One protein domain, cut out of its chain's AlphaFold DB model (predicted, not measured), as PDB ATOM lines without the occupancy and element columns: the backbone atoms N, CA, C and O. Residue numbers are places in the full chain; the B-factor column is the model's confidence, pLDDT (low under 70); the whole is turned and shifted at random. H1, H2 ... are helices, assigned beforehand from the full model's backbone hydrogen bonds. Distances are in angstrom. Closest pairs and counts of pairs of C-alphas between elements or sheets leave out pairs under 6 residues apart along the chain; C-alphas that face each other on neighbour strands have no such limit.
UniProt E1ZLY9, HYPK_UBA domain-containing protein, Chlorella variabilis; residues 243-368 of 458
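AT A GLANCE: This is residues 243 to 368 of the 458 residues of the protein "HYPK_UBA domain-containing protein" of Chlorella variabilis (UniProt E1ZLY9). Two helical lobes share one long helix, H3: in the first lobe H1 packs on residues 274 to 284 of H3 and the short H2 packs on H1, while in the second the hairpin of H5 and H6, two helices side by side, crosses residues 285 to 294 of H3 steeply. The short H4 packs on both H5 and H6, and the low-confidence tail lies at the end of the second lobe. The printed part has 126 residues, with six named helices, H1 to H6 in chain order, and no named strand; the class is all helix. The whole is only just loose, close to compact, with a radius of gyration of the C-alphas of 16.7 A, and its spans of 54 by 27 by 23 A only just make a rod.

IN THESE COORDINATES: H1, residues 251 to 260, begins at C-alpha 251 at (130.630, 147.999, 146.128) and is 14.2 A long. H2, residues 265 to 270, is 8.7 A long. H3, residues 274 to 296, is the longest helix at 30.6 A and ends at C-alpha 296 at (125.923, 132.052, 123.132). H4, residues 300 to 304, is 6.5 A long. H5, residues 313 to 327, is 20.9 A long. H6, residues 337 to 355, is 26.7 A long and ends at C-alpha 355 at (112.520, 146.811, 109.695).

HOW THE PARTS SIT: H1 and H2 form a helical hairpin and touch, with closest C-alphas Gln 255 and Val 268 at 6.3 A, opposite ways at a steep tilt of 42 degrees. H1 touches H3, closest C-alphas Leu 258 and Ala 281 at 6.1 A, the same way at a shallow tilt of 33 degrees, only just short of steep. H3 touches H5 with residues 285 to 290 alone, closest C-alphas Gly 286 and Ala 326 at 5.1 A, at a steep tilt of 67 degrees. H3 touches H6 with residues 287 to 294 alone, closest C-alphas Val 290 and Ala 340 at 5.5 A, at a steep tilt of 62 degrees. H4 touches H6, closest C-alphas Pro 300 and Cys 347 at 4.8 A, and H5, closest C-alphas Leu 304 and Ala 319 at 5.6 A. H5 and H6 form a helical hairpin and touch, closest C-alphas Val 327 and Ala 337 at 5.3 A, opposite ways at a shallow tilt of 6 degrees. H1 and H2 are apart from H4, H5 and H6. In each of the six helices every O i to N i+4 pair is within hydrogen-bond range.

THE WHOLE: The two C-alphas farthest apart, those of Ala 272 and Lys 359, are 54.2 A apart. The printed part has no cut and no long link. Residues 356 to 368 hold no named element, and their C-alphas lie 21 to 27 A from the mean of the C-alphas. The mean pLDDT of the printed part is 89.2, with residues 243 to 244 and 359 to 368 under 70.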
ATOM      1  N   PRO A 243     124.588 146.671 136.407       63.03
ATOM      2  CA  PRO A 243     124.014 147.959 136.745       63.03
ATOM      3  C   PRO A 243     124.197 148.885 135.549       63.03
ATOM      4  O   PRO A 243     125.291 148.979 134.971       63.03
ATOM      5  N   ALA A 244     123.078 149.466 135.098       67.38
ATOM      6  CA  ALA A 244     123.046 150.288 133.890       67.38
ATOM      7  C   ALA A 244     124.140 151.362 133.948       67.38
ATOM      8  O   ALA A 244     124.774 151.660 132.936       67.38
ATOM      9  N   ASP A 245     124.421 151.821 135.169       83.50
ATOM     10  CA  ASP A 245     125.579 152.608 135.524       83.50
ATOM     11  C   ASP A 245     126.448 151.885 136.573       83.50
ATOM     12  O   ASP A 245     126.130 151.847 137.761       83.50
ATOM     13  N   MET A 246     127.577 151.321 136.128       85.88
ATOM     14  CA  MET A 246     128.579 150.707 137.013       85.88
ATOM     15  C   MET A 246     129.163 151.712 138.016       85.88
ATOM     16  O   MET A 246     129.641 151.292 139.063       85.88
ATOM     17  N   ALA A 247     129.133 153.018 137.720       89.12
ATOM     18  CA  ALA A 247     129.612 154.035 138.655       89.12
ATOM     19  C   ALA A 247     128.623 154.257 139.813       89.12
ATOM     20  O   ALA A 247     129.044 154.518 140.941       89.12
ATOM     21  N   ALA A 248     127.321 154.100 139.555       91.44
ATOM     22  CA  ALA A 248     126.265 154.223 140.560       91.44
ATOM     23  C   ALA A 248     126.062 152.946 141.398       91.44
ATOM     24  O   ALA A 248     125.392 152.991 142.430       91.44
ATOM     25  N   ALA A 249     126.628 151.814 140.969       93.25
ATOM     26  CA  ALA A 249     126.539 150.550 141.688       93.25
ATOM     27  C   ALA A 249     127.218 150.625 143.064       93.25
ATOM     28  O   ALA A 249     128.234 151.298 143.242       93.25
ATOM     29  N   THR A 250     126.655 149.912 144.038       95.69
ATOM     30  CA  THR A 250     127.296 149.710 145.347       95.69
ATOM     31  C   THR A 250     128.474 148.746 145.229       95.69
ATOM     32  O   THR A 250     128.480 147.869 144.360       95.69
ATOM     33  N   ASP A 251     129.443 148.859 146.134       95.44
ATOM     34  CA  ASP A 251     130.630 147.999 146.128       95.44
ATOM     35  C   ASP A 251     130.239 146.517 146.250       95.44
ATOM     36  O   ASP A 251     130.745 145.683 145.503       95.44
ATOM     37  N   GLU A 252     129.234 146.182 147.069       94.06
ATOM     38  CA  GLU A 252     128.697 144.815 147.162       94.06
ATOM     39  C   GLU A 252     128.144 144.291 145.828       94.06
ATOM     40  O   GLU A 252     128.326 143.118 145.493       94.06
ATOM     41  N   GLN A 253     127.456 145.135 145.052       93.75
ATOM     42  CA  GLN A 253     126.930 144.743 143.738       93.75
ATOM     43  C   GLN A 253     128.063 144.481 142.744       93.75
ATOM     44  O   GLN A 253     128.000 143.501 141.999       93.75
ATOM     45  N   LEU A 254     129.107 145.314 142.757       94.06
ATOM     46  CA  LEU A 254     130.292 145.138 141.914       94.06
ATOM     47  C   LEU A 254     131.049 143.857 142.281       94.06
ATOM     48  O   LEU A 254     131.397 143.074 141.398       94.06
ATOM     49  N   GLN A 255     131.232 143.590 143.573       94.50
ATOM     50  CA  GLN A 255     131.892 142.376 144.052       94.50
ATOM     51  C   GLN A 255     131.098 141.111 143.699       94.50
ATOM     52  O   GLN A 255     131.675 140.145 143.195       94.50
ATOM     53  N   ARG A 256     129.768 141.116 143.881       92.75
ATOM     54  CA  ARG A 256     128.900 140.000 143.456       92.75
ATOM     55  C   ARG A 256     128.981 139.767 141.950       92.75
ATOM     56  O   ARG A 256     129.049 138.616 141.527       92.75
ATOM     57  N   PHE A 257     129.008 140.835 141.153       91.75
ATOM     58  CA  PHE A 257     129.165 140.741 139.702       91.75
ATOM     59  C   PHE A 257     130.510 140.111 139.310       91.75
ATOM     60  O   PHE A 257     130.541 139.200 138.485       91.75
ATOM     61  N   LEU A 258     131.614 140.541 139.927       93.06
ATOM     62  CA  LEU A 258     132.946 139.980 139.666       93.06
ATOM     63  C   LEU A 258     133.042 138.505 140.067       93.06
ATOM     64  O   LEU A 258     133.578 137.694 139.313       93.06
ATOM     65  N   HIS A 259     132.466 138.136 141.212       91.94
ATOM     66  CA  HIS A 259     132.418 136.745 141.653       91.94
ATOM     67  C   HIS A 259     131.585 135.873 140.704       91.94
ATOM     68  O   HIS A 259     131.985 134.760 140.369       91.94
ATOM     69  N   GLN A 260     130.442 136.380 140.223       88.38
ATOM     70  CA  GLN A 260     129.667 135.704 139.177       88.38
ATOM     71  C   GLN A 260     130.523 135.516 137.925       88.38
ATOM     72  O   GLN A 260     130.608 134.403 137.419       88.38
ATOM     73  N   ALA A 261     131.256 136.549 137.499       84.94
ATOM     74  CA  ALA A 261     132.196 136.487 136.380       84.94
ATOM     75  C   ALA A 261     133.418 135.563 136.605       84.94
ATOM     76  O   ALA A 261     134.299 135.510 135.748       84.94
ATOM     77  N   GLY A 262     133.483 134.829 137.722       90.12
ATOM     78  CA  GLY A 262     134.502 133.818 137.998       90.12
ATOM     79  C   GLY A 262     135.779 134.357 138.638       90.12
ATOM     80  O   GLY A 262     136.769 133.629 138.709       90.12
ATOM     81  N   TRP A 263     135.788 135.608 139.106       93.44
ATOM     82  CA  TRP A 263     136.927 136.135 139.857       93.44
ATOM     83  C   TRP A 263     137.021 135.468 141.229       93.44
ATOM     84  O   TRP A 263     136.018 135.320 141.930       93.44
ATOM     85  N   ALA A 264     138.241 135.109 141.632       94.38
ATOM     86  CA  ALA A 264     138.501 134.592 142.969       94.38
ATOM     87  C   ALA A 264     138.146 135.643 144.032       94.38
ATOM     88  O   ALA A 264     138.464 136.824 143.878       94.38
ATOM     89  N   GLN A 265     137.529 135.204 145.129       93.31
ATOM     90  CA  GLN A 265     137.082 136.081 146.214       93.31
ATOM     91  C   GLN A 265     138.225 136.935 146.788       93.31
ATOM     92  O   GLN A 265     138.048 138.129 147.011       93.31
ATOM     93  N   GLU A 266     139.416 136.353 146.933       93.06
ATOM     94  CA  GLU A 266     140.620 137.052 147.399       93.06
ATOM     95  C   GLU A 266     141.053 138.174 146.444       93.06
ATOM     96  O   GLU A 266     141.388 139.270 146.887       93.06
ATOM     97  N   ALA A 267     140.982 137.940 145.129       92.94
ATOM     98  CA  ALA A 267     141.314 138.949 144.126       92.94
ATOM     99  C   ALA A 267     140.320 140.118 144.168       92.94
ATOM    100  O   ALA A 267     140.723 141.275 144.085       92.94
ATOM    101  N   VAL A 268     139.032 139.828 144.364       94.19
ATOM    102  CA  VAL A 268     137.994 140.858 144.502       94.19
ATOM    103  C   VAL A 268     138.194 141.683 145.777       94.19
ATOM    104  O   VAL A 268     138.087 142.904 145.726       94.19
ATOM    105  N   TRP A 269     138.528 141.049 146.903       92.88
ATOM    106  CA  TRP A 269     138.804 141.748 148.165       92.88
ATOM    107  C   TRP A 269     140.113 142.534 148.164       92.88
ATOM    108  O   TRP A 269     140.231 143.519 148.887       92.88
ATOM    109  N   SER A 270     141.081 142.145 147.331       95.00
ATOM    110  CA  SER A 270     142.322 142.907 147.160       95.00
ATOM    111  C   SER A 270     142.117 144.259 146.458       95.00
ATOM    112  O   SER A 270     142.961 145.147 146.571       95.00
ATOM    113  N   LEU A 271     140.983 144.449 145.770       94.94
ATOM    114  CA  LEU A 271     140.597 145.721 145.161       94.94
ATOM    115  C   LEU A 271     140.005 146.643 146.236       94.94
ATOM    116  O   LEU A 271     138.790 146.777 146.368       94.94
ATOM    117  N   ALA A 272     140.886 147.265 147.022       89.12
ATOM    118  CA  ALA A 272     140.504 148.173 148.104       89.12
ATOM    119  C   ALA A 272     139.861 149.484 147.608       89.12
ATOM    120  O   ALA A 272     139.161 150.154 148.362       89.12
ATOM    121  N   ASP A 273     140.109 149.857 146.351       95.75
ATOM    122  CA  ASP A 273     139.603 151.083 145.744       95.75
ATOM    123  C   ASP A 273     138.335 150.824 144.913       95.75
ATOM    124  O   ASP A 273     138.280 149.920 144.069       95.75
ATOM    125  N   ARG A 274     137.320 151.668 145.118       95.62
ATOM    126  CA  ARG A 274     136.072 151.649 144.352       95.62
ATOM    127  C   ARG A 274     136.327 151.870 142.866       95.62
ATOM    128  O   ARG A 274     135.673 151.224 142.047       95.62
ATOM    129  N   GLU A 275     137.267 152.738 142.492       95.81
ATOM    130  CA  GLU A 275     137.577 152.949 141.072       95.81
ATOM    131  C   GLU A 275     138.142 151.678 140.429       95.81
ATOM    132  O   GLU A 275     137.737 151.308 139.321       95.81
ATOM    133  N   ALA A 276     138.992 150.948 141.156       95.81
ATOM    134  CA  ALA A 276     139.535 149.668 140.716       95.81
ATOM    135  C   ALA A 276     138.443 148.588 140.583       95.81
ATOM    136  O   ALA A 276     138.422 147.865 139.584       95.81
ATOM    137  N   LEU A 277     137.487 148.522 141.521       95.44
ATOM    138  CA  LEU A 277     136.318 147.635 141.425       95.44
ATOM    139  C   LEU A 277     135.449 147.956 140.201       95.44
ATOM    140  O   LEU A 277     135.074 147.053 139.448       95.44
ATOM    141  N   VAL A 278     135.154 149.237 139.965       94.75
ATOM    142  CA  VAL A 278     134.374 149.683 138.799       94.75
ATOM    143  C   VAL A 278     135.108 149.352 137.499       94.75
ATOM    144  O   VAL A 278     134.483 148.889 136.537       94.75
ATOM    145  N   LEU A 279     136.425 149.561 137.447       93.69
ATOM    146  CA  LEU A 279     137.239 149.249 136.276       93.69
ATOM    147  C   LEU A 279     137.276 147.739 136.005       93.69
ATOM    148  O   LEU A 279     137.002 147.320 134.878       93.69
ATOM    149  N   ALA A 280     137.523 146.919 137.029       94.25
ATOM    150  CA  ALA A 280     137.506 145.461 136.921       94.25
ATOM    151  C   ALA A 280     136.136 144.944 136.452       94.25
ATOM    152  O   ALA A 280     136.055 144.079 135.572       94.25
ATOM    153  N   ALA A 281     135.044 145.511 136.977       93.81
ATOM    154  CA  ALA A 281     133.688 145.163 136.564       93.81
ATOM    155  C   ALA A 281     133.415 145.560 135.103       93.81
ATOM    156  O   ALA A 281     132.811 144.786 134.355       93.81
ATOM    157  N   ARG A 282     133.897 146.726 134.650       91.75
ATOM    158  CA  ARG A 282     133.799 147.144 133.239       91.75
ATOM    159  C   ARG A 282     134.555 146.200 132.306       91.75
ATOM    160  O   ARG A 282     133.990 145.790 131.292       91.75
ATOM    161  N   VAL A 283     135.785 145.825 132.655       92.00
ATOM    162  CA  VAL A 283     136.605 144.893 131.859       92.00
ATOM    163  C   VAL A 283     135.932 143.524 131.772       92.00
ATOM    164  O   VAL A 283     135.743 142.997 130.673       92.00
ATOM    165  N   SER A 284     135.485 142.988 132.909       92.38
ATOM    166  CA  SER A 284     134.808 141.687 132.978       92.38
ATOM    167  C   SER A 284     133.494 141.682 132.196       92.38
ATOM    168  O   SER A 284     133.201 140.729 131.477       92.38
ATOM    169  N   ARG A 285     132.728 142.781 132.257       92.00
ATOM    170  CA  ARG A 285     131.513 142.960 131.452       92.00
ATOM    171  C   ARG A 285     131.811 142.940 129.956       92.00
ATOM    172  O   ARG A 285     131.059 142.315 129.214       92.00
ATOM    173  N   GLY A 286     132.869 143.619 129.515       92.75
ATOM    174  CA  GLY A 286     133.282 143.613 128.111       92.75
ATOM    175  C   GLY A 286     133.659 142.209 127.640       92.75
ATOM    176  O   GLY A 286     133.124 141.736 126.640       92.75
ATOM    177  N   ALA A 287     134.506 141.510 128.401       91.88
ATOM    178  CA  ALA A 287     134.921 140.143 128.083       91.88
ATOM    179  C   ALA A 287     133.735 139.171 127.999       91.88
ATOM    180  O   ALA A 287     133.618 138.410 127.038       91.88
ATOM    181  N   TRP A 288     132.813 139.260 128.956       91.81
ATOM    182  CA  TRP A 288     131.598 138.455 128.949       91.81
ATOM    183  C   TRP A 288     130.682 138.783 127.766       91.81
ATOM    184  O   TRP A 288     130.135 137.878 127.142       91.81
ATOM    185  N   GLU A 289     130.526 140.060 127.409       94.56
ATOM    186  CA  GLU A 289     129.700 140.448 126.264       94.56
ATOM    187  C   GLU A 289     130.301 139.941 124.944       94.56
ATOM    188  O   GLU A 289     129.560 139.467 124.080       94.56
ATOM    189  N   VAL A 290     131.632 139.958 124.810       95.06
ATOM    190  CA  VAL A 290     132.349 139.360 123.670       95.06
ATOM    191  C   VAL A 290     132.080 137.857 123.592       95.06
ATOM    192  O   VAL A 290     131.677 137.362 122.538       95.06
ATOM    193  N   GLU A 291     132.237 137.130 124.700       92.06
ATOM    194  CA  GLU A 291     131.967 135.692 124.731       92.06
ATOM    195  C   GLU A 291     130.497 135.385 124.427       92.06
ATOM    196  O   GLU A 291     130.205 134.524 123.600       92.06
ATOM    197  N   ARG A 292     129.558 136.133 125.012       94.19
ATOM    198  CA  ARG A 292     128.117 135.989 124.769       94.19
ATOM    199  C   ARG A 292     127.782 136.156 123.289       94.19
ATOM    200  O   ARG A 292     127.112 135.294 122.721       94.19
ATOM    201  N   VAL A 293     128.249 137.239 122.665       94.31
ATOM    202  CA  VAL A 293     127.994 137.535 121.244       94.31
ATOM    203  C   VAL A 293     128.512 136.415 120.343       94.31
ATOM    204  O   VAL A 293     127.863 136.083 119.355       94.31
ATOM    205  N   ILE A 294     129.654 135.821 120.685       91.38
ATOM    206  CA  ILE A 294     130.357 134.874 119.813       91.38
ATOM    207  C   ILE A 294     129.936 133.427 120.054       91.38
ATOM    208  O   ILE A 294     129.882 132.625 119.119       91.38
ATOM    209  N   VAL A 295     129.675 133.069 121.307       89.00
ATOM    210  CA  VAL A 295     129.458 131.685 121.734       89.00
ATOM    211  C   VAL A 295     127.985 131.392 121.981       89.00
ATOM    212  O   VAL A 295     127.527 130.309 121.618       89.00
ATOM    213  N   ALA A 296     127.259 132.319 122.607       85.75
ATOM    214  CA  ALA A 296     125.923 132.052 123.132       85.75
ATOM    215  C   ALA A 296     124.798 132.544 122.211       85.75
ATOM    216  O   ALA A 296     123.750 131.907 122.131       85.75
ATOM    217  N   CYS A 297     124.994 133.669 121.522       90.56
ATOM    218  CA  CYS A 297     123.952 134.262 120.694       90.56
ATOM    219  C   CYS A 297     123.802 133.529 119.362       90.56
ATOM    220  O   CYS A 297     124.743 133.420 118.576       90.56
ATOM    221  N   VAL A 298     122.577 133.087 119.080       88.81
ATOM    222  CA  VAL A 298     122.236 132.464 117.796       88.81
ATOM    223  C   VAL A 298     121.489 133.462 116.915       88.81
ATOM    224  O   VAL A 298     121.731 133.531 115.711       88.81
ATOM    225  N   TRP A 299     120.605 134.264 117.505       91.12
ATOM    226  CA  TRP A 299     119.712 135.147 116.758       91.12
ATOM    227  C   TRP A 299     120.209 136.605 116.754       91.12
ATOM    228  O   TRP A 299     120.729 137.071 117.771       91.12
ATOM    229  N   PRO A 300     120.033 137.370 115.654       94.56
ATOM    230  CA  PRO A 300     120.425 138.783 115.602       94.56
ATOM    231  C   PRO A 300     119.798 139.635 116.716       94.56
ATOM    232  O   PRO A 300     120.424 140.558 117.239       94.56
ATOM    233  N   GLU A 301     118.568 139.307 117.105       94.69
ATOM    234  CA  GLU A 301     117.829 139.998 118.159       94.69
ATOM    235  C   GLU A 301     118.419 139.720 119.546       94.69
ATOM    236  O   GLU A 301     118.463 140.613 120.391       94.69
ATOM    237  N   GLU A 302     118.961 138.518 119.762       94.62
ATOM    238  CA  GLU A 302     119.674 138.153 120.992       94.62
ATOM    239  C   GLU A 302     121.025 138.865 121.084       94.62
ATOM    240  O   GLU A 302     121.384 139.361 122.157       94.62
ATOM    241  N   VAL A 303     121.745 138.994 119.960       95.00
ATOM    242  CA  VAL A 303     123.002 139.758 119.890       95.00
ATOM    243  C   VAL A 303     122.770 141.192 120.368       95.00
ATOM    244  O   VAL A 303     123.464 141.649 121.276       95.00
ATOM    245  N   LEU A 304     121.744 141.871 119.843       95.88
ATOM    246  CA  LEU A 304     121.431 143.258 120.212       95.88
ATOM    247  C   LEU A 304     120.589 143.412 121.490       95.88
ATOM    248  O   LEU A 304     120.360 144.542 121.923       95.88
ATOM    249  N   ARG A 305     120.130 142.317 122.107       95.19
ATOM    250  CA  ARG A 305     119.184 142.329 123.241       95.19
ATOM    251  C   ARG A 305     117.902 143.115 122.935       95.19
ATOM    252  O   ARG A 305     117.448 143.931 123.737       95.19
ATOM    253  N   VAL A 306     117.334 142.898 121.754       95.94
ATOM    254  CA  VAL A 306     116.055 143.491 121.342       95.94
ATOM    255  C   VAL A 306     114.971 142.415 121.256       95.94
ATOM    256  O   VAL A 306     115.276 141.262 120.958       95.94
ATOM    257  N   PRO A 307     113.692 142.746 121.502       94.06
ATOM    258  CA  PRO A 307     112.605 141.798 121.285       94.06
ATOM    259  C   PRO A 307     112.551 141.335 119.823       94.06
ATOM    260  O   PRO A 307     112.759 142.134 118.911       94.06
ATOM    261  N   ARG A 308     112.162 140.076 119.580       89.69
ATOM    262  CA  ARG A 308     112.062 139.492 118.222       89.69
ATOM    263  C   ARG A 308     111.135 140.243 117.259       89.69
ATOM    264  O   ARG A 308     111.226 140.077 116.053       89.69
ATOM    265  N   LYS A 309     110.217 141.052 117.790       89.19
ATOM    266  CA  LYS A 309     109.271 141.869 117.016       89.19
ATOM    267  C   LYS A 309     109.674 143.350 116.962       89.19
ATOM    268  O   LYS A 309     108.844 144.193 116.638       89.19
ATOM    269  N   CYS A 310     110.913 143.687 117.322       92.38
ATOM    270  CA  CYS A 310     111.396 145.064 117.312       92.38
ATOM    271  C   CYS A 310     111.612 145.544 115.870       92.38
ATOM    272  O   CYS A 310     112.644 145.272 115.261       92.38
ATOM    273  N   GLY A 311     110.616 146.245 115.327       92.88
ATOM    274  CA  GLY A 311     110.688 146.901 114.018       92.88
ATOM    275  C   GLY A 311     111.063 148.383 114.083       92.88
ATOM    276  O   GLY A 311     111.126 149.030 113.044       92.88
ATOM    277  N   ASP A 312     111.285 148.946 115.275       95.88
ATOM    278  CA  ASP A 312     111.611 150.366 115.411       95.88
ATOM    279  C   ASP A 312     113.115 150.620 115.154       95.88
ATOM    280  O   ASP A 312     113.963 150.191 115.951       95.88
ATOM    281  N   PRO A 313     113.487 151.359 114.088       95.50
ATOM    282  CA  PRO A 313     114.884 151.673 113.791       95.50
ATOM    283  C   PRO A 313     115.551 152.540 114.869       95.50
ATOM    284  O   PRO A 313     116.783 152.590 114.951       95.50
ATOM    285  N   SER A 314     114.782 153.261 115.690       96.12
ATOM    286  CA  SER A 314     115.331 154.042 116.802       96.12
ATOM    287  C   SER A 314     115.816 153.128 117.938       96.12
ATOM    288  O   SER A 314     116.967 153.244 118.378       96.12
ATOM    289  N   ALA A 315     114.998 152.142 118.318       95.69
ATOM    290  CA  ALA A 315     115.327 151.134 119.316       95.69
ATOM    291  C   ALA A 315     116.519 150.263 118.885       95.69
ATOM    292  O   ALA A 315     117.438 150.045 119.680       95.69
ATOM    293  N   LEU A 316     116.563 149.844 117.612       96.44
ATOM    294  CA  LEU A 316     117.696 149.097 117.050       96.44
ATOM    295  C   LEU A 316     119.005 149.900 117.115       96.44
ATOM    296  O   LEU A 316     120.035 149.365 117.522       96.44
ATOM    297  N   ARG A 317     118.975 151.202 116.792       97.44
ATOM    298  CA  ARG A 317     120.150 152.092 116.902       97.44
ATOM    299  C   ARG A 317     120.626 152.272 118.337       97.44
ATOM    300  O   ARG A 317     121.829 152.350 118.584       97.44
ATOM    301  N   ALA A 318     119.703 152.392 119.287       96.25
ATOM    302  CA  ALA A 318     120.048 152.491 120.701       96.25
ATOM    303  C   ALA A 318     120.688 151.188 121.208       96.25
ATOM    304  O   ALA A 318     121.719 151.232 121.878       96.25
ATOM    305  N   ALA A 319     120.120 150.040 120.837       96.00
ATOM    306  CA  ALA A 319     120.647 148.725 121.178       96.00
ATOM    307  C   ALA A 319     122.041 148.479 120.587       96.00
ATOM    308  O   ALA A 319     122.958 148.122 121.325       96.00
ATOM    309  N   TYR A 320     122.219 148.771 119.295       97.06
ATOM    310  CA  TYR A 320     123.514 148.692 118.623       97.06
ATOM    311  C   TYR A 320     124.579 149.513 119.350       97.06
ATOM    312  O   TYR A 320     125.602 148.953 119.720       97.06
ATOM    313  N   ARG A 321     124.310 150.792 119.654       96.75
ATOM    314  CA  ARG A 321     125.267 151.657 120.370       96.75
ATOM    315  C   ARG A 321     125.675 151.102 121.735       96.75
ATOM    316  O   ARG A 321     126.846 151.176 122.094       96.75
ATOM    317  N   ARG A 322     124.728 150.541 122.498       94.50
ATOM    318  CA  ARG A 322     125.027 149.945 123.811       94.50
ATOM    319  C   ARG A 322     125.953 148.738 123.683       94.50
ATOM    320  O   ARG A 322     126.958 148.678 124.383       94.50
ATOM    321  N   VAL A 323     125.622 147.799 122.795       95.50
ATOM    322  CA  VAL A 323     126.408 146.568 122.626       95.50
ATOM    323  C   VAL A 323     127.757 146.881 121.981       95.50
ATOM    324  O   VAL A 323     128.781 146.426 122.481       95.50
ATOM    325  N   SER A 324     127.793 147.736 120.954       96.75
ATOM    326  CA  SER A 324     129.030 148.129 120.276       96.75
ATOM    327  C   SER A 324     130.025 148.793 121.221       96.75
ATOM    328  O   SER A 324     131.214 148.532 121.126       96.75
ATOM    329  N   MET A 325     129.563 149.632 122.154       94.44
ATOM    330  CA  MET A 325     130.445 150.247 123.152       94.44
ATOM    331  C   MET A 325     131.023 149.234 124.143       94.44
ATOM    332  O   MET A 325     132.137 149.441 124.616       94.44
ATOM    333  N   ALA A 326     130.284 148.167 124.456       93.75
ATOM    334  CA  ALA A 326     130.736 147.121 125.369       93.75
ATOM    335  C   ALA A 326     131.776 146.188 124.727       93.75
ATOM    336  O   ALA A 326     132.689 145.746 125.417       93.75
ATOM    337  N   VAL A 327     131.658 145.922 123.420       96.06
ATOM    338  CA  VAL A 327     132.564 145.023 122.675       96.06
ATOM    339  C   VAL A 327     133.594 145.756 121.810       96.06
ATOM    340  O   VAL A 327     134.306 145.122 121.037       96.06
ATOM    341  N   HIS A 328     133.678 147.088 121.896       96.94
ATOM    342  CA  HIS A 328     134.595 147.868 121.062       96.94
ATOM    343  C   HIS A 328     136.053 147.473 121.349       96.94
ATOM    344  O   HIS A 328     136.436 147.515 122.519       96.94
ATOM    345  N   PRO A 329     136.892 147.174 120.339       96.06
ATOM    346  CA  PRO A 329     138.269 146.721 120.563       96.06
ATOM    347  C   PRO A 329     139.116 147.728 121.359       96.06
ATOM    348  O   PRO A 329     139.861 147.326 122.241       96.06
ATOM    349  N   ASP A 330     138.931 149.033 121.140       95.62
ATOM    350  CA  ASP A 330     139.674 150.064 121.888       95.62
ATOM    351  C   ASP A 330     139.304 150.147 123.378       95.62
ATOM    352  O   ASP A 330     140.068 150.672 124.182       95.62
ATOM    353  N   LYS A 331     138.106 149.682 123.759       92.81
ATOM    354  CA  LYS A 331     137.600 149.763 125.143       92.81
ATOM    355  C   LYS A 331     137.589 148.411 125.844       92.81
ATOM    356  O   LYS A 331     137.586 148.351 127.071       92.81
ATOM    357  N   CYS A 332     137.547 147.335 125.070       93.19
ATOM    358  CA  CYS A 332     137.491 145.965 125.531       93.19
ATOM    359  C   CYS A 332     138.726 145.225 125.016       93.19
ATOM    360  O   CYS A 332     138.771 144.797 123.867       93.19
ATOM    361  N   GLY A 333     139.708 145.023 125.897       92.44
ATOM    362  CA  GLY A 333     140.914 144.243 125.600       92.44
ATOM    363  C   GLY A 333     140.695 142.726 125.563       92.44
ATOM    364  O   GLY A 333     141.662 141.969 125.585       92.44
ATOM    365  N   ALA A 334     139.445 142.254 125.564       93.69
ATOM    366  CA  ALA A 334     139.156 140.829 125.530       93.69
ATOM    367  C   ALA A 334     139.501 140.234 124.160       93.69
ATOM    368  O   ALA A 334     139.216 140.818 123.108       93.69
ATOM    369  N   ALA A 335     140.072 139.028 124.172       93.81
ATOM    370  CA  ALA A 335     140.356 138.293 122.951       93.81
ATOM    371  C   ALA A 335     139.062 138.106 122.147       93.81
ATOM    372  O   ALA A 335     138.094 137.518 122.629       93.81
ATOM    373  N   GLY A 336     139.052 138.622 120.918       93.25
ATOM    374  CA  GLY A 336     137.891 138.524 120.043       93.25
ATOM    375  C   GLY A 336     136.948 139.723 120.005       93.25
ATOM    376  O   GLY A 336     135.954 139.661 119.283       93.25
ATOM    377  N   ALA A 337     137.253 140.822 120.702       95.38
ATOM    378  CA  ALA A 337     136.432 142.037 120.688       95.38
ATOM    379  C   ALA A 337     136.152 142.569 119.265       95.38
ATOM    380  O   ALA A 337     135.011 142.868 118.918       95.38
ATOM    381  N   SER A 338     137.165 142.589 118.391       95.50
ATOM    382  CA  SER A 338     137.014 142.997 116.980       95.50
ATOM    383  C   SER A 338     136.010 142.127 116.204       95.50
ATOM    384  O   SER A 338     135.214 142.625 115.399       95.50
ATOM    385  N   ASP A 339     135.992 140.824 116.481       90.62
ATOM    386  CA  ASP A 339     135.074 139.896 115.827       90.62
ATOM    387  C   ASP A 339     133.660 140.001 116.391       90.62
ATOM    388  O   ASP A 339     132.706 140.041 115.612       90.62
ATOM    389  N   ALA A 340     133.511 140.147 117.711       95.06
ATOM    390  CA  ALA A 340     132.218 140.447 118.325       95.06
ATOM    391  C   ALA A 340     131.627 141.739 117.746       95.06
ATOM    392  O   ALA A 340     130.449 141.775 117.396       95.06
ATOM    393  N   MET A 341     132.445 142.780 117.577       96.94
ATOM    394  CA  MET A 341     132.018 144.046 116.982       96.94
ATOM    395  C   MET A 341     131.530 143.870 115.535       96.94
ATOM    396  O   MET A 341     130.492 144.419 115.161       96.94
ATOM    397  N   SER A 342     132.228 143.059 114.736       94.25
ATOM    398  CA  SER A 342     131.813 142.740 113.361       94.25
ATOM    399  C   SER A 342     130.465 142.005 113.333       94.25
ATOM    400  O   SER A 342     129.579 142.363 112.558       94.25
ATOM    401  N   ILE A 343     130.270 141.035 114.236       92.94
ATOM    402  CA  ILE A 343     129.001 140.304 114.393       92.94
ATOM    403  C   ILE A 343     127.862 141.256 114.758       92.94
ATOM    404  O   ILE A 343     126.790 141.211 114.156       92.94
ATOM    405  N   VAL A 344     128.098 142.152 115.716       96.44
ATOM    406  CA  VAL A 344     127.118 143.150 116.165       96.44
ATOM    407  C   VAL A 344     126.721 144.097 115.027       96.44
ATOM    408  O   VAL A 344     125.533 144.388 114.869       96.44
ATOM    409  N   ALA A 345     127.681 144.538 114.208       96.31
ATOM    410  CA  ALA A 345     127.428 145.388 113.044       96.31
ATOM    411  C   ALA A 345     126.579 144.683 111.974       96.31
ATOM    412  O   ALA A 345     125.582 145.248 111.512       96.31
ATOM    413  N   ASP A 346     126.907 143.434 111.637       93.75
ATOM    414  CA  ASP A 346     126.141 142.639 110.671       93.75
ATOM    415  C   ASP A 346     124.718 142.345 111.174       93.75
ATOM    416  O   ASP A 346     123.746 142.491 110.428       93.75
ATOM    417  N   CYS A 347     124.562 141.989 112.454       94.50
ATOM    418  CA  CYS A 347     123.250 141.781 113.073       94.50
ATOM    419  C   CYS A 347     122.382 143.042 113.028       94.50
ATOM    420  O   CYS A 347     121.197 142.961 112.697       94.50
ATOM    421  N   TYR A 348     122.964 144.210 113.303       96.50
ATOM    422  CA  TYR A 348     122.264 145.488 113.188       96.50
ATOM    423  C   TYR A 348     121.837 145.790 111.748       96.50
ATOM    424  O   TYR A 348     120.670 146.116 111.522       96.50
ATOM    425  N   ALA A 349     122.727 145.615 110.767       94.75
ATOM    426  CA  ALA A 349     122.399 145.830 109.358       94.75
ATOM    427  C   ALA A 349     121.244 144.925 108.890       94.75
ATOM    428  O   ALA A 349     120.306 145.398 108.242       94.75
ATOM    429  N   MET A 350     121.267 143.644 109.277       91.00
ATOM    430  CA  MET A 350     120.191 142.697 108.969       91.00
ATOM    431  C   MET A 350     118.846 143.130 109.563       91.00
ATOM    432  O   MET A 350     117.827 143.090 108.869       91.00
ATOM    433  N   LEU A 351     118.829 143.555 110.829       93.50
ATOM    434  CA  LEU A 351     117.595 143.952 111.511       93.50
ATOM    435  C   LEU A 351     117.027 145.269 110.977       93.50
ATOM    436  O   LEU A 351     115.816 145.375 110.795       93.50
ATOM    437  N   VAL A 352     117.876 146.246 110.657       95.06
ATOM    438  CA  VAL A 352     117.434 147.505 110.033       95.06
ATOM    439  C   VAL A 352     116.830 147.255 108.652       95.06
ATOM    440  O   VAL A 352     115.774 147.801 108.342       95.06
ATOM    441  N   HIS A 353     117.447 146.387 107.847       91.25
ATOM    442  CA  HIS A 353     116.906 146.009 106.541       91.25
ATOM    443  C   HIS A 353     115.564 145.261 106.654       91.25
ATOM    444  O   HIS A 353     114.667 145.431 105.826       91.25
ATOM    445  N   ALA A 354     115.400 144.419 107.678       89.12
ATOM    446  CA  ALA A 354     114.121 143.766 107.954       89.12
ATOM    447  C   ALA A 354     113.043 144.773 108.400       89.12
ATOM    448  O   ALA A 354     111.894 144.672 107.972       89.12
ATOM    449  N   ALA A 355     113.418 145.763 109.216       91.06
ATOM    450  CA  ALA A 355     112.520 146.811 109.695       91.06
ATOM    451  C   ALA A 355     112.025 147.739 108.572       91.06
ATOM    452  O   ALA A 355     110.878 148.180 108.603       91.06
ATOM    453  N   SER A 356     112.836 147.993 107.539       91.19
ATOM    454  CA  SER A 356     112.469 148.845 106.396       91.19
ATOM    455  C   SER A 356     111.517 148.185 105.384       91.19
ATOM    456  O   SER A 356     111.438 148.620 104.238       91.19
ATOM    457  N   GLY A 357     110.809 147.116 105.764       83.62
ATOM    458  CA  GLY A 357     109.863 146.415 104.888       83.62
ATOM    459  C   GLY A 357     110.509 145.440 103.902       83.62
ATOM    460  O   GLY A 357     109.814 144.851 103.071       83.62
ATOM    461  N   GLY A 358     111.821 145.201 104.002       72.94
ATOM    462  CA  GLY A 358     112.437 144.069 103.321       72.94
ATOM    463  C   GLY A 358     111.834 142.773 103.869       72.94
ATOM    464  O   GLY A 358     111.798 142.578 105.082       72.94
ATOM    465  N   LYS A 359     111.383 141.853 103.002       60.09
ATOM    466  CA  LYS A 359     110.866 140.506 103.360       60.09
ATOM    467  C   LYS A 359     111.951 139.584 103.976       60.09
ATOM    468  O   LYS A 359     112.017 138.394 103.675       60.09
ATOM    469  N   ALA A 360     112.835 140.119 104.815       53.53
ATOM    470  CA  ALA A 360     113.963 139.437 105.434       53.53
ATOM    471  C   ALA A 360     113.584 138.719 106.742       53.53
ATOM    472  O   ALA A 360     114.217 137.722 107.076       53.53
ATOM    473  N   ALA A 361     112.524 139.140 107.447       50.31
ATOM    474  CA  ALA A 361     112.132 138.536 108.729       50.31
ATOM    475  C   ALA A 361     111.702 137.054 108.615       50.31
ATOM    476  O   ALA A 361     111.903 136.276 109.541       50.31
ATOM    477  N   ALA A 362     111.198 136.617 107.453       52.34
ATOM    478  CA  ALA A 362     110.928 135.198 107.178       52.34
ATOM    479  C   ALA A 362     112.178 134.410 106.722       52.34
ATOM    480  O   ALA A 362     112.108 133.204 106.481       52.34
ATOM    481  N   ALA A 363     113.314 135.089 106.550       47.53
ATOM    482  CA  ALA A 363     114.551 134.556 105.994       47.53
ATOM    483  C   ALA A 363     115.722 134.575 106.986       47.53
ATOM    484  O   ALA A 363     116.855 134.369 106.559       47.53
ATOM    485  N   VAL A 364     115.472 134.744 108.290       50.88
ATOM    486  CA  VAL A 364     116.412 134.234 109.295       50.88
ATOM    487  C   VAL A 364     116.368 132.707 109.158       50.88
ATOM    488  O   VAL A 364     115.325 132.112 109.440       50.88
ATOM    489  N   PRO A 365     117.391 132.046 108.581       48.94
ATOM    490  CA  PRO A 365     117.175 130.724 108.007       48.94
ATOM    491  C   PRO A 365     116.768 129.692 109.054       48.94
ATOM    492  O   PRO A 365     117.333 129.649 110.140       48.94
ATOM    493  N   ALA A 366     115.921 128.739 108.665       40.56
ATOM    494  CA  ALA A 366     115.782 127.458 109.363       40.56
ATOM    495  C   ALA A 366     117.145 126.768 109.621       40.56
ATOM    496  O   ALA A 366     117.298 126.028 110.585       40.56
ATOM    497  N   TYR A 367     118.170 127.098 108.826       39.19
ATOM    498  CA  TYR A 367     119.562 126.678 109.000       39.19
ATOM    499  C   TYR A 367     120.227 127.223 110.280       39.19
ATOM    500  O   TYR A 367     121.169 126.614 110.790       39.19
ATOM    501  N   LEU A 368     119.725 128.328 110.860       46.59
ATOM    502  CA  LEU A 368     120.130 128.775 112.199       46.59
ATOM    503  C   LEU A 368     119.807 127.732 113.288       46.59
ATOM    504  O   LEU A 368     120.535 127.629 114.271       46.59
TER     505      LEU A 368